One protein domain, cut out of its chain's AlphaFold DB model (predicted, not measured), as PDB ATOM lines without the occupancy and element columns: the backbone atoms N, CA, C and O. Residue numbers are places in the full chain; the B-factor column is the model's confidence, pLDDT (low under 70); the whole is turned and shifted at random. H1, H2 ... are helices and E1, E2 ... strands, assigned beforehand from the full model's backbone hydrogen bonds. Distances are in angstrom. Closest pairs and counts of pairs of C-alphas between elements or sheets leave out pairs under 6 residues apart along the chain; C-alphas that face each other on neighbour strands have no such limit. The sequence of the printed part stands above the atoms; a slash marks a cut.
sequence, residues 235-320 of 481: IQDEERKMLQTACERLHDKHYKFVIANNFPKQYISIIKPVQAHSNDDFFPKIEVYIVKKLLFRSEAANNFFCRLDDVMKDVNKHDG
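This is residues 235 to 320 of the 481 residues of an uncharacterized protein of Puccinia sorghi (UniProt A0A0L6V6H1). One long helix, H1, makes the longest part of the model, with the short helix H2 folded back beside its last residues as a helical hairpin, a small strand hairpin of E1 and E2 off its first half, and a second long helix, H3, running crosswise to it near its last part. The fit is loose: H1 and H2 are the only two helices that touch, and H3 comes close to H1 without clearly touching it. You will find 86 printed residues with three named helices and two named strands in the order H1, H2, E1, E2, H3; the two-stranded sheet is antiparallel, with order E1 - E2, and the class is mostly helix. The whole is only just compact, close to loose, with a radius of gyration of the C-alphas of 14.0 A, and the C-alphas span 40 by 34 by 21 A.

Begin at the first printed residue with H1, residues 235 to 260. After a tight link of 4 residues comes H2, residues 265 to 271, which touches H1, and H1 touches H2 with residues 251 to 259 alone. Look at Tyr 255 and Ile 271 for their closest C-alphas, 6.5 A apart. H1 and H2 form a helical hairpin, with a shallow tilt of 17 degrees, opposite ways. A short link of 8 residues then runs to E1, residues 280 to 283. The closest C-alphas of H1 and E1 are those of Leu 243 and Asp 281, 7.5 A apart. A tight link of 4 residues joins E1 to E2, residues 288 to 291, and the two strands form a hairpin. They are antiparallel, with 145 degrees between their directions. Look for N 283 and O 288 at 2.9 A and N 290 and O 281 at 2.9 A, both within hydrogen-bond range, and for C-alphas 282 and 289, which face each other at 4.3 A. E2 is apart from H1 and from H2. A short link of 7 residues leads on to H3, residues 299 to 318. H3 is close to H1 but not clearly touching it; their closest C-alphas, of Phe 257 and Met 312, are 7.6 A apart. The lines of H1 and H3 are about perpendicular at 70.1 degrees, only just beyond steep. H3 and H2 are near each other, with 5 pairs of C-alphas within 10 A, and H3 is apart from E1. In H1, H2 and H3 every O i to N i+4 pair is within hydrogen-bond range.

Find C-alpha 235 at (121.576, 43.579, 63.287); from there H1 runs 37.5 A to C-alpha 260 at (100.930, 30.660, 34.757). H2 goes from Lys 265 to Ile 271, 10.0 A. E1, from Asp 280 to Phe 283, measures 9.1 A, and E2, from Val 288 to Val 291, measures 9.3 A. H3 starts at Glu 299 and runs 29.2 A to C-alpha 318 at (114.387, 23.143, 30.450).

The two C-alphas farthest apart are those of Ile 235 and Pro 264, 40.7 A, and the first and last printed C-alphas, of Ile 235 and Gly 320, are 40.0 A apart. Residues 260 to 266, of which 260 belongs to H1 and 265 to 266 belong to H2, stand free. The printed part has no cut and no long link. The mean pLDDT of the printed part is 87.5; look at residues 279, 282, 289 and 319 to 320 for values under 70, where the model's confidence is low.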
ATOM      1  N   ILE A 235     121.115  44.662  64.166       84.62
ATOM      2  CA  ILE A 235     121.576  43.579  63.287       84.62
ATOM      3  C   ILE A 235     120.482  42.512  63.163       84.62
ATOM      4  O   ILE A 235     120.151  42.103  62.058       84.62
ATOM      5  N   GLN A 236     119.855  42.119  64.275       86.12
ATOM      6  CA  GLN A 236     118.749  41.154  64.254       86.12
ATOM      7  C   GLN A 236     117.520  41.678  63.498       86.12
ATOM      8  O   GLN A 236     116.838  40.916  62.816       86.12
ATOM      9  N   ASP A 237     117.211  42.970  63.609       87.75
ATOM     10  CA  ASP A 237     116.099  43.594  62.888       87.75
ATOM     11  C   ASP A 237     116.387  43.690  61.384       87.75
ATOM     12  O   ASP A 237     115.495  43.445  60.572       87.75
ATOM     13  N   GLU A 238     117.628  43.984  60.994       89.69
ATOM     14  CA  GLU A 238     118.064  43.928  59.596       89.69
ATOM     15  C   GLU A 238     118.011  42.501  59.040       89.69
ATOM     16  O   GLU A 238     117.465  42.291  57.957       89.69
ATOM     17  N   GLU A 239     118.486  41.504  59.790       87.62
ATOM     18  CA  GLU A 239     118.385  40.087  59.420       87.62
ATOM     19  C   GLU A 239     116.924  39.652  59.249       87.62
ATOM     20  O   GLU A 239     116.577  39.040  58.236       87.62
ATOM     21  N   ARG A 240     116.035  40.037  60.176       86.00
ATOM     22  CA  ARG A 240     114.591  39.779  60.060       86.00
ATOM     23  C   ARG A 240     113.987  40.432  58.818       86.00
ATOM     24  O   ARG A 240     113.224  39.780  58.106       86.00
ATOM     25  N   LYS A 241     114.352  41.680  58.511       91.69
ATOM     26  CA  LYS A 241     113.900  42.372  57.291       91.69
ATOM     27  C   LYS A 241     114.404  41.692  56.018       91.69
ATOM     28  O   LYS A 241     113.644  41.558  55.057       91.69
ATOM     29  N   MET A 242     115.656  41.234  56.002       88.25
ATOM     30  CA  MET A 242     116.221  40.496  54.869       88.25
ATOM     31  C   MET A 242     115.498  39.162  54.645       88.25
ATOM     32  O   MET A 242     115.151  38.850  53.505       88.25
ATOM     33  N   LEU A 243     115.210  38.413  55.715       85.75
ATOM     34  CA  LEU A 243     114.451  37.160  55.646       85.75
ATOM     35  C   LEU A 243     113.019  37.388  55.148       85.75
ATOM     36  O   LEU A 243     112.578  36.689  54.237       85.75
ATOM     37  N   GLN A 244     112.327  38.405  55.667       88.50
ATOM     38  CA  GLN A 244     110.978  38.768  55.219       88.50
ATOM     39  C   GLN A 244     110.960  39.111  53.720       88.50
ATOM     40  O   GLN A 244     110.157  38.571  52.961       88.50
ATOM     41  N   THR A 245     111.920  39.923  53.269       91.31
ATOM     42  CA  THR A 245     112.065  40.288  51.850       91.31
ATOM     43  C   THR A 245     112.346  39.059  50.972       91.31
ATOM     44  O   THR A 245     111.849  38.952  49.850       91.31
ATOM     45  N   ALA A 246     113.158  38.111  51.450       86.88
ATOM     46  CA  ALA A 246     113.425  36.865  50.736       86.88
ATOM     47  C   ALA A 246     112.169  35.978  50.639       86.88
ATOM     48  O   ALA A 246     111.905  35.426  49.566       86.88
ATOM     49  N   CYS A 247     111.371  35.903  51.709       87.81
ATOM     50  CA  CYS A 247     110.107  35.165  51.741       87.81
ATOM     51  C   CYS A 247     109.088  35.742  50.753       87.81
ATOM     52  O   CYS A 247     108.487  34.990  49.990       87.81
ATOM     53  N   GLU A 248     108.945  37.066  50.693       93.44
ATOM     54  CA  GLU A 248     108.065  37.745  49.731       93.44
ATOM     55  C   GLU A 248     108.474  37.453  48.282       93.44
ATOM     56  O   GLU A 248     107.643  37.112  47.441       93.44
ATOM     57  N   ARG A 249     109.781  37.473  47.992       92.88
ATOM     58  CA  ARG A 249     110.297  37.121  46.658       92.88
ATOM     59  C   ARG A 249     110.017  35.666  46.288       92.88
ATOM     60  O   ARG A 249     109.761  35.383  45.116       92.88
ATOM     61  N   LEU A 250     110.118  34.740  47.242       93.38
ATOM     62  CA  LEU A 250     109.823  33.324  47.012       93.38
ATOM     63  C   LEU A 250     108.318  33.107  46.808       93.38
ATOM     64  O   LEU A 250     107.920  32.475  45.828       93.38
ATOM     65  N   HIS A 251     107.499  33.725  47.660       95.06
ATOM     66  CA  HIS A 251     106.047  33.771  47.533       95.06
ATOM     67  C   HIS A 251     105.621  34.223  46.136       95.06
ATOM     68  O   HIS A 251     104.872  33.518  45.460       95.06
ATOM     69  N   ASP A 252     106.155  35.346  45.660       96.19
ATOM     70  CA  ASP A 252     105.786  35.907  44.362       96.19
ATOM     71  C   ASP A 252     106.173  34.995  43.198       96.19
ATOM     72  O   ASP A 252     105.433  34.893  42.216       96.19
ATOM     73  N   LYS A 253     107.315  34.302  43.296       95.88
ATOM     74  CA  LYS A 253     107.732  33.308  42.297       95.88
ATOM     75  C   LYS A 253     106.779  32.116  42.276       95.88
ATOM     76  O   LYS A 253     106.344  31.724  41.194       95.88
ATOM     77  N   HIS A 254     106.429  31.575  43.443       96.25
ATOM     78  CA  HIS A 254     105.488  30.458  43.566       96.25
ATOM     79  C   HIS A 254     104.113  30.845  43.035       96.25
ATOM     80  O   HIS A 254     103.539  30.135  42.210       96.25
ATOM     81  N   TYR A 255     103.610  32.006  43.448       97.12
ATOM     82  CA  TYR A 255     102.317  32.513  43.021       97.12
ATOM     83  C   TYR A 255     102.272  32.707  41.501       97.12
ATOM     84  O   TYR A 255     101.394  32.156  40.838       97.12
ATOM     85  N   LYS A 256     103.261  33.397  40.915       97.56
ATOM     86  CA  LYS A 256     103.351  33.587  39.456       97.56
ATOM     87  C   LYS A 256     103.417  32.260  38.703       97.56
ATOM     88  O   LYS A 256     102.710  32.101  37.711       97.56
ATOM     89  N   PHE A 257     104.219  31.306  39.177       97.31
ATOM     90  CA  PHE A 257     104.338  29.987  38.556       97.31
ATOM     91  C   PHE A 257     103.005  29.228  38.559       97.31
ATOM     92  O   PHE A 257     102.600  28.657  37.547       97.31
ATOM     93  N   VAL A 258     102.294  29.255  39.682       97.38
ATOM     94  CA  VAL A 258     101.029  28.537  39.877       97.38
ATOM     95  C   VAL A 258      99.902  29.150  39.043       97.38
ATOM     96  O   VAL A 258      99.105  28.416  38.457       97.38
ATOM     97  N   ILE A 259      99.866  30.479  38.917       97.56
ATOM     98  CA  ILE A 259      98.933  31.172  38.020       97.56
ATOM     99  C   ILE A 259      99.249  30.855  36.553       97.56
ATOM    100  O   ILE A 259      98.346  30.479  35.809       97.56
ATOM    101  N   ALA A 260     100.520  30.927  36.140       97.50
ATOM    102  CA  ALA A 260     100.930  30.660  34.757       97.50
ATOM    103  C   ALA A 260     100.611  29.226  34.296       97.50
ATOM    104  O   ALA A 260     100.308  28.995  33.128       97.50
ATOM    105  N   ASN A 261     100.639  28.268  35.221       96.94
ATOM    106  CA  ASN A 261     100.356  26.858  34.955       96.94
ATOM    107  C   ASN A 261      98.897  26.452  35.249       96.94
ATOM    108  O   ASN A 261      98.586  25.263  35.223       96.94
ATOM    109  N   ASN A 262      97.995  27.408  35.507       97.31
ATOM    110  CA  ASN A 262      96.558  27.177  35.720       97.31
ATOM    111  C   ASN A 262      96.233  26.130  36.801       97.31
ATOM    112  O   ASN A 262      95.373  25.265  36.615       97.31
ATOM    113  N   PHE A 263      96.914  26.185  37.943       96.31
ATOM    114  CA  PHE A 263      96.620  25.261  39.037       96.31
ATOM    115  C   PHE A 263      95.204  25.467  39.611       96.31
ATOM    116  O   PHE A 263      94.664  26.577  39.575       96.31
ATOM    117  N   PRO A 264      94.611  24.424  40.228       97.50
ATOM    118  CA  PRO A 264      93.342  24.544  40.937       97.50
ATOM    119  C   PRO A 264      93.335  25.666  41.987       97.50
ATOM    120  O   PRO A 264      94.303  25.856  42.729       97.50
ATOM    121  N   LYS A 265      92.189  26.353  42.120       96.50
ATOM    122  CA  LYS A 265      91.989  27.487  43.049       96.50
ATOM    123  C   LYS A 265      92.363  27.174  44.502       96.50
ATOM    124  O   LYS A 265      92.813  28.063  45.218       96.50
ATOM    125  N   GLN A 266      92.215  25.918  44.927       95.00
ATOM    126  CA  GLN A 266      92.585  25.476  46.274       95.00
ATOM    127  C   GLN A 266      94.086  25.669  46.544       95.00
ATOM    128  O   GLN A 266      94.449  26.251  47.563       95.00
ATOM    129  N   TYR A 267      94.965  25.299  45.608       95.38
ATOM    130  CA  TYR A 267      96.410  25.494  45.769       95.38
ATOM    131  C   TYR A 267      96.801  26.969  45.746       95.38
ATOM    132  O   TYR A 267      97.627  27.398  46.545       95.38
ATOM    133  N   ILE A 268      96.146  27.766  44.897       96.19
ATOM    134  CA  ILE A 268      96.346  29.220  44.864       96.19
ATOM    135  C   ILE A 268      96.012  29.833  46.232       96.19
ATOM    136  O   ILE A 268      96.758  30.676  46.722       96.19
ATOM    137  N   SER A 269      94.933  29.380  46.882       95.00
ATOM    138  CA  SER A 269      94.546  29.876  48.211       95.00
ATOM    139  C   SER A 269      95.548  29.520  49.314       95.00
ATOM    140  O   SER A 269      95.773  30.341  50.197       95.00
ATOM    141  N   ILE A 270      96.191  28.349  49.231       93.19
ATOM    142  CA  ILE A 270      97.229  27.910  50.180       93.19
ATOM    143  C   ILE A 270      98.511  28.741  50.024       93.19
ATOM    144  O   ILE A 270      99.194  29.002  51.007       93.19
ATOM    145  N   ILE A 271      98.836  29.155  48.797       95.56
ATOM    146  CA  ILE A 271     100.081  29.872  48.475       95.56
ATOM    147  C   ILE A 271      99.966  31.381  48.719       95.56
ATOM    148  O   ILE A 271     100.987  32.022  48.937       95.56
ATOM    149  N   LYS A 272      98.744  31.932  48.699       94.56
ATOM    150  CA  LYS A 272      98.452  33.373  48.800       94.56
ATOM    151  C   LYS A 272      98.966  34.069  50.077       94.56
ATOM    152  O   LYS A 272      99.312  35.244  49.987       94.56
ATOM    153  N   PRO A 273      98.970  33.453  51.274       94.31
ATOM    154  CA  PRO A 273      99.533  34.094  52.457       94.31
ATOM    155  C   PRO A 273     101.064  34.042  52.420       94.31
ATOM    156  O   PRO A 273     101.642  32.959  52.341       94.31
ATOM    157  N   VAL A 274     101.735  35.188  52.572       89.50
ATOM    158  CA  VAL A 274     103.212  35.253  52.659       89.50
ATOM    159  C   VAL A 274     103.731  34.392  53.818       89.50
ATOM    160  O   VAL A 274     104.710  33.670  53.665       89.50
ATOM    161  N   GLN A 275     102.995  34.366  54.934       86.81
ATOM    162  CA  GLN A 275     103.300  33.558  56.122       86.81
ATOM    163  C   GLN A 275     103.229  32.035  55.893       86.81
ATOM    164  O   GLN A 275     103.644  31.271  56.762       86.81
ATOM    165  N   ALA A 276     102.669  31.566  54.770       84.25
ATOM    166  CA  ALA A 276     102.611  30.139  54.448       84.25
ATOM    167  C   ALA A 276     103.937  29.599  53.878       84.25
ATOM    168  O   ALA A 276     104.152  28.381  53.879       84.25
ATOM    169  N   HIS A 277     104.819  30.485  53.405       84.06
ATOM    170  CA  HIS A 277     106.155  30.134  52.925       84.06
ATOM    171  C   HIS A 277     107.076  29.979  54.137       84.06
ATOM    172  O   HIS A 277     106.972  30.741  55.096       84.06
ATOM    173  N   SER A 278     107.889  28.917  54.170       76.62
ATOM    174  CA  SER A 278     108.693  28.624  55.358       76.62
ATOM    175  C   SER A 278     109.704  29.732  55.620       76.62
ATOM    176  O   SER A 278     110.378  30.207  54.708       76.62
ATOM    177  N   ASN A 279     109.837  30.085  56.900       65.50
ATOM    178  CA  ASN A 279     110.991  30.816  57.400       65.50
ATOM    179  C   ASN A 279     112.172  29.845  57.397       65.50
ATOM    180  O   ASN A 279     112.430  29.134  58.373       65.50
ATOM    181  N   ASP A 280     112.825  29.746  56.247       71.50
ATOM    182  CA  ASP A 280     114.111  29.086  56.134       71.50
ATOM    183  C   ASP A 280     115.135  30.016  56.778       71.50
ATOM    184  O   ASP A 280     115.685  30.924  56.156       71.50
ATOM    185  N   ASP A 281     115.346  29.824  58.075       70.38
ATOM    186  CA  ASP A 281     116.344  30.581  58.806       70.38
ATOM    187  C   ASP A 281     117.718  30.107  58.339       70.38
ATOM    188  O   ASP A 281     118.060  28.925  58.449       70.38
ATOM    189  N   PHE A 282     118.521  31.024  57.805       69.75
ATOM    190  CA  PHE A 282     119.918  30.736  57.516       69.75
ATOM    191  C   PHE A 282     120.681  30.625  58.836       69.75
ATOM    192  O   PHE A 282     120.711  31.573  59.619       69.75
ATOM    193  N   PHE A 283     121.309  29.477  59.097       71.25
ATOM    194  CA  PHE A 283     122.164  29.297  60.267       71.25
ATOM    195  C   PHE A 283     123.621  29.572  59.873       71.25
ATOM    196  O   PHE A 283     124.289  28.662  59.375       71.25
ATOM    197  N   PRO A 284     124.170  30.776  60.143       72.62
ATOM    198  CA  PRO A 284     125.507  31.157  59.677       72.62
ATOM    199  C   PRO A 284     126.623  30.275  60.245       72.62
ATOM    200  O   PRO A 284     127.679  30.157  59.643       72.62
ATOM    201  N   LYS A 285     126.395  29.611  61.385       82.44
ATOM    202  CA  LYS A 285     127.377  28.689  61.981       82.44
ATOM    203  C   LYS A 285     127.578  27.399  61.186       82.44
ATOM    204  O   LYS A 285     128.618  26.772  61.333       82.44
ATOM    205  N   ILE A 286     126.559  26.969  60.445       81.12
ATOM    206  CA  ILE A 286     126.554  25.692  59.716       81.12
ATOM    207  C   ILE A 286     126.458  25.949  58.201       81.12
ATOM    208  O   ILE A 286     126.620  25.025  57.420       81.12
ATOM    209  N   GLU A 287     126.213  27.198  57.785       77.00
ATOM    210  CA  GLU A 287     125.954  27.595  56.392       77.00
ATOM    211  C   GLU A 287     124.796  26.810  55.745       77.00
ATOM    212  O   GLU A 287     124.751  26.602  54.535       77.00
ATOM    213  N   VAL A 288     123.823  26.380  56.557       70.88
ATOM    214  CA  VAL A 288     122.642  25.627  56.112       70.88
ATOM    215  C   VAL A 288     121.376  26.393  56.484       70.88
ATOM    216  O   VAL A 288     121.271  26.961  57.572       70.88
ATOM    217  N   TYR A 289     120.398  26.391  55.580       69.12
ATOM    218  CA  TYR A 289     119.042  26.854  55.859       69.12
ATOM    219  C   TYR A 289     118.302  25.782  56.662       69.12
ATOM    220  O   TYR A 289     118.098  24.667  56.176       69.12
ATOM    221  N   ILE A 290     117.918  26.093  57.900       76.00
ATOM    222  CA  ILE A 290     117.059  25.204  58.685       76.00
ATOM    223  C   ILE A 290     115.623  25.614  58.406       76.00
ATOM    224  O   ILE A 290     115.171  26.684  58.813       76.00
ATOM    225  N   VAL A 291     114.900  24.719  57.742       71.31
ATOM    226  CA  VAL A 291     113.465  24.862  57.517       71.31
ATOM    227  C   VAL A 291     112.771  24.833  58.877       71.31
ATOM    228  O   VAL A 291     112.604  23.766  59.483       71.31
ATOM    229  N   LYS A 292     112.363  25.998  59.392       73.56
ATOM    230  CA  LYS A 292     111.523  26.034  60.587       73.56
ATOM    231  C   LYS A 292     110.160  25.465  60.224       73.56
ATOM    232  O   LYS A 292     109.418  26.025  59.417       73.56
ATOM    233  N   LYS A 293     109.804  24.344  60.855       72.88
ATOM    234  CA  LYS A 293     108.430  23.842  60.829       72.88
ATOM    235  C   LYS A 293     107.547  24.885  61.512       72.88
ATOM    236  O   LYS A 293     107.606  25.051  62.727       72.88
ATOM    237  N   LEU A 294     106.749  25.601  60.726       75.69
ATOM    238  CA  LEU A 294     105.715  26.479  61.258       75.69
ATOM    239  C   LEU A 294     104.713  25.610  62.026       75.69
ATOM    240  O   LEU A 294     104.176  24.656  61.469       75.69
ATOM    241  N   LEU A 295     104.462  25.931  63.298       76.75
ATOM    242  CA  LEU A 295     103.575  25.151  64.179       76.75
ATOM    243  C   LEU A 295     102.159  24.979  63.603       76.75
ATOM    244  O   LEU A 295     101.485  23.998  63.892       76.75
ATOM    245  N   PHE A 296     101.721  25.918  62.766       80.56
ATOM    246  CA  PHE A 296     100.410  25.913  62.118       80.56
ATOM    247  C   PHE A 296     100.390  25.213  60.749       80.56
ATOM    248  O   PHE A 296      99.340  25.153  60.109       80.56
ATOM    249  N   ARG A 297     101.523  24.686  60.265       81.12
ATOM    250  CA  ARG A 297     101.632  24.079  58.934       81.12
ATOM    251  C   ARG A 297     101.744  22.561  59.041       81.12
ATOM    252  O   ARG A 297     102.629  22.030  59.705       81.12
ATOM    253  N   SER A 298     100.850  21.853  58.354       89.88
ATOM    254  CA  SER A 298     100.887  20.390  58.302       89.88
ATOM    255  C   SER A 298     102.109  19.886  57.525       89.88
ATOM    256  O   SER A 298     102.604  20.537  56.604       89.88
ATOM    257  N   GLU A 299     102.573  18.678  57.845       88.81
ATOM    258  CA  GLU A 299     103.659  18.017  57.108       88.81
ATOM    259  C   GLU A 299     103.324  17.838  55.615       88.81
ATOM    260  O   GLU A 299     104.182  18.004  54.748       88.81
ATOM    261  N   ALA A 300     102.047  17.597  55.299       90.81
ATOM    262  CA  ALA A 300     101.550  17.533  53.928       90.81
ATOM    263  C   ALA A 300     101.724  18.866  53.182       90.81
ATOM    264  O   ALA A 300     102.157  18.871  52.028       90.81
ATOM    265  N   ALA A 301     101.448  19.996  53.842       90.31
ATOM    266  CA  ALA A 301     101.712  21.309  53.270       90.31
ATOM    267  C   ALA A 301     103.216  21.541  53.090       90.31
ATOM    268  O   ALA A 301     103.604  22.165  52.112       90.31
ATOM    269  N   ASN A 302     104.082  21.021  53.965       89.44
ATOM    270  CA  ASN A 302     105.529  21.125  53.758       89.44
ATOM    271  C   ASN A 302     105.979  20.382  52.493       89.44
ATOM    272  O   ASN A 302     106.576  20.975  51.596       89.44
ATOM    273  N   ASN A 303     105.562  19.121  52.364       91.25
ATOM    274  CA  ASN A 303     105.841  18.296  51.189       91.25
ATOM    275  C   ASN A 303     105.298  18.901  49.884       91.25
ATOM    276  O   ASN A 303     105.912  18.735  48.832       91.25
ATOM    277  N   PHE A 304     104.162  19.605  49.933       93.94
ATOM    278  CA  PHE A 304     103.604  20.289  48.767       93.94
ATOM    279  C   PHE A 304     104.536  21.381  48.222       93.94
ATOM    280  O   PHE A 304     104.796  21.388  47.022       93.94
ATOM    281  N   PHE A 305     105.071  22.265  49.074       93.56
ATOM    282  CA  PHE A 305     105.947  23.342  48.591       93.56
ATOM    283  C   PHE A 305     107.299  22.796  48.129       93.56
ATOM    284  O   PHE A 305     107.767  23.220  47.084       93.56
ATOM    285  N   CYS A 306     107.859  21.775  48.793       92.44
ATOM    286  CA  CYS A 306     109.078  21.124  48.296       92.44
ATOM    287  C   CYS A 306     108.883  20.547  46.884       92.44
ATOM    288  O   CYS A 306     109.722  20.729  46.008       92.44
ATOM    289  N   ARG A 307     107.739  19.898  46.627       95.06
ATOM    290  CA  ARG A 307     107.405  19.406  45.280       95.06
ATOM    291  C   ARG A 307     107.189  20.542  44.285       95.06
ATOM    292  O   ARG A 307     107.528  20.385  43.117       95.06
ATOM    293  N   LEU A 308     106.606  21.655  44.725       95.12
ATOM    294  CA  LEU A 308     106.441  22.839  43.889       95.12
ATOM    295  C   LEU A 308     107.808  23.403  43.475       95.12
ATOM    296  O   LEU A 308     108.012  23.651  42.290       95.12
ATOM    297  N   ASP A 309     108.750  23.506  44.414       95.19
ATOM    298  CA  ASP A 309     110.129  23.930  44.158       95.19
ATOM    299  C   ASP A 309     110.841  23.008  43.168       95.19
ATOM    300  O   ASP A 309     111.507  23.482  42.246       95.19
ATOM    301  N   ASP A 310     110.699  21.693  43.332       94.31
ATOM    302  CA  ASP A 310     111.304  20.712  42.430       94.31
ATOM    303  C   ASP A 310     110.747  20.842  41.007       94.31
ATOM    304  O   ASP A 310     111.513  20.896  40.042       94.31
ATOM    305  N   VAL A 311     109.427  21.003  40.870       95.75
ATOM    306  CA  VAL A 311     108.788  21.243  39.568       95.75
ATOM    307  C   VAL A 311     109.258  22.566  38.959       95.75
ATOM    308  O   VAL A 311     109.570  22.614  37.768       95.75
ATOM    309  N   MET A 312     109.374  23.632  39.754       95.19
ATOM    310  CA  MET A 312     109.893  24.920  39.285       95.19
ATOM    311  C   MET A 312     111.353  24.825  38.829       95.19
ATOM    312  O   MET A 312     111.713  25.387  37.792       95.19
ATOM    313  N   LYS A 313     112.201  24.089  39.558       93.94
ATOM    314  CA  LYS A 313     113.595  23.826  39.161       93.94
ATOM    315  C   LYS A 313     113.664  23.048  37.854       93.94
ATOM    316  O   LYS A 313     114.501  23.367  37.014       93.94
ATOM    317  N   ASP A 314     112.809  22.050  37.671       94.06
ATOM    318  CA  ASP A 314     112.798  21.241  36.456       94.06
ATOM    319  C   ASP A 314     112.331  22.036  35.233       94.06
ATOM    320  O   ASP A 314     112.966  21.940  34.184       94.06
ATOM    321  N   VAL A 315     111.311  22.892  35.370       93.19
ATOM    322  CA  VAL A 315     110.901  23.815  34.296       93.19
ATOM    323  C   VAL A 315     112.044  24.773  33.932       93.19
ATOM    324  O   VAL A 315     112.408  24.872  32.763       93.19
ATOM    325  N   ASN A 316     112.710  25.373  34.925       90.19
ATOM    326  CA  ASN A 316     113.808  26.317  34.681       90.19
ATOM    327  C   ASN A 316     115.038  25.676  34.011       90.19
ATOM    328  O   ASN A 316     115.712  26.325  33.212       90.19
ATOM    329  N   LYS A 317     115.356  24.403  34.299       91.06
ATOM    330  CA  LYS A 317     116.442  23.673  33.600       91.06
ATOM    331  C   LYS A 317     116.150  23.503  32.112       91.06
ATOM    332  O   LYS A 317     117.064  23.357  31.300       91.06
ATOM    333  N   HIS A 318     114.873  23.467  31.769       76.88
ATOM    334  CA  HIS A 318     114.387  23.143  30.450       76.88
ATOM    335  C   HIS A 318     114.134  24.370  29.567       76.88
ATOM    336  O   HIS A 318     114.108  24.225  28.350       76.88
ATOM    337  N   ASP A 319     114.074  25.582  30.113       67.31
ATOM    338  CA  ASP A 319     113.859  26.804  29.319       67.31
ATOM    339  C   ASP A 319     115.042  27.195  28.406       67.31
ATOM    340  O   ASP A 319     114.913  28.067  27.551       67.31
ATOM    341  N   GLY A 320     116.173  26.480  28.473       59.09
ATOM    342  CA  GLY A 320     117.197  26.521  27.418       59.09
ATOM    343  C   GLY A 320     116.828  25.735  26.146       59.09
ATOM    344  O   GLY A 320     117.442  25.944  25.100       59.09
TER     345      GLY A 320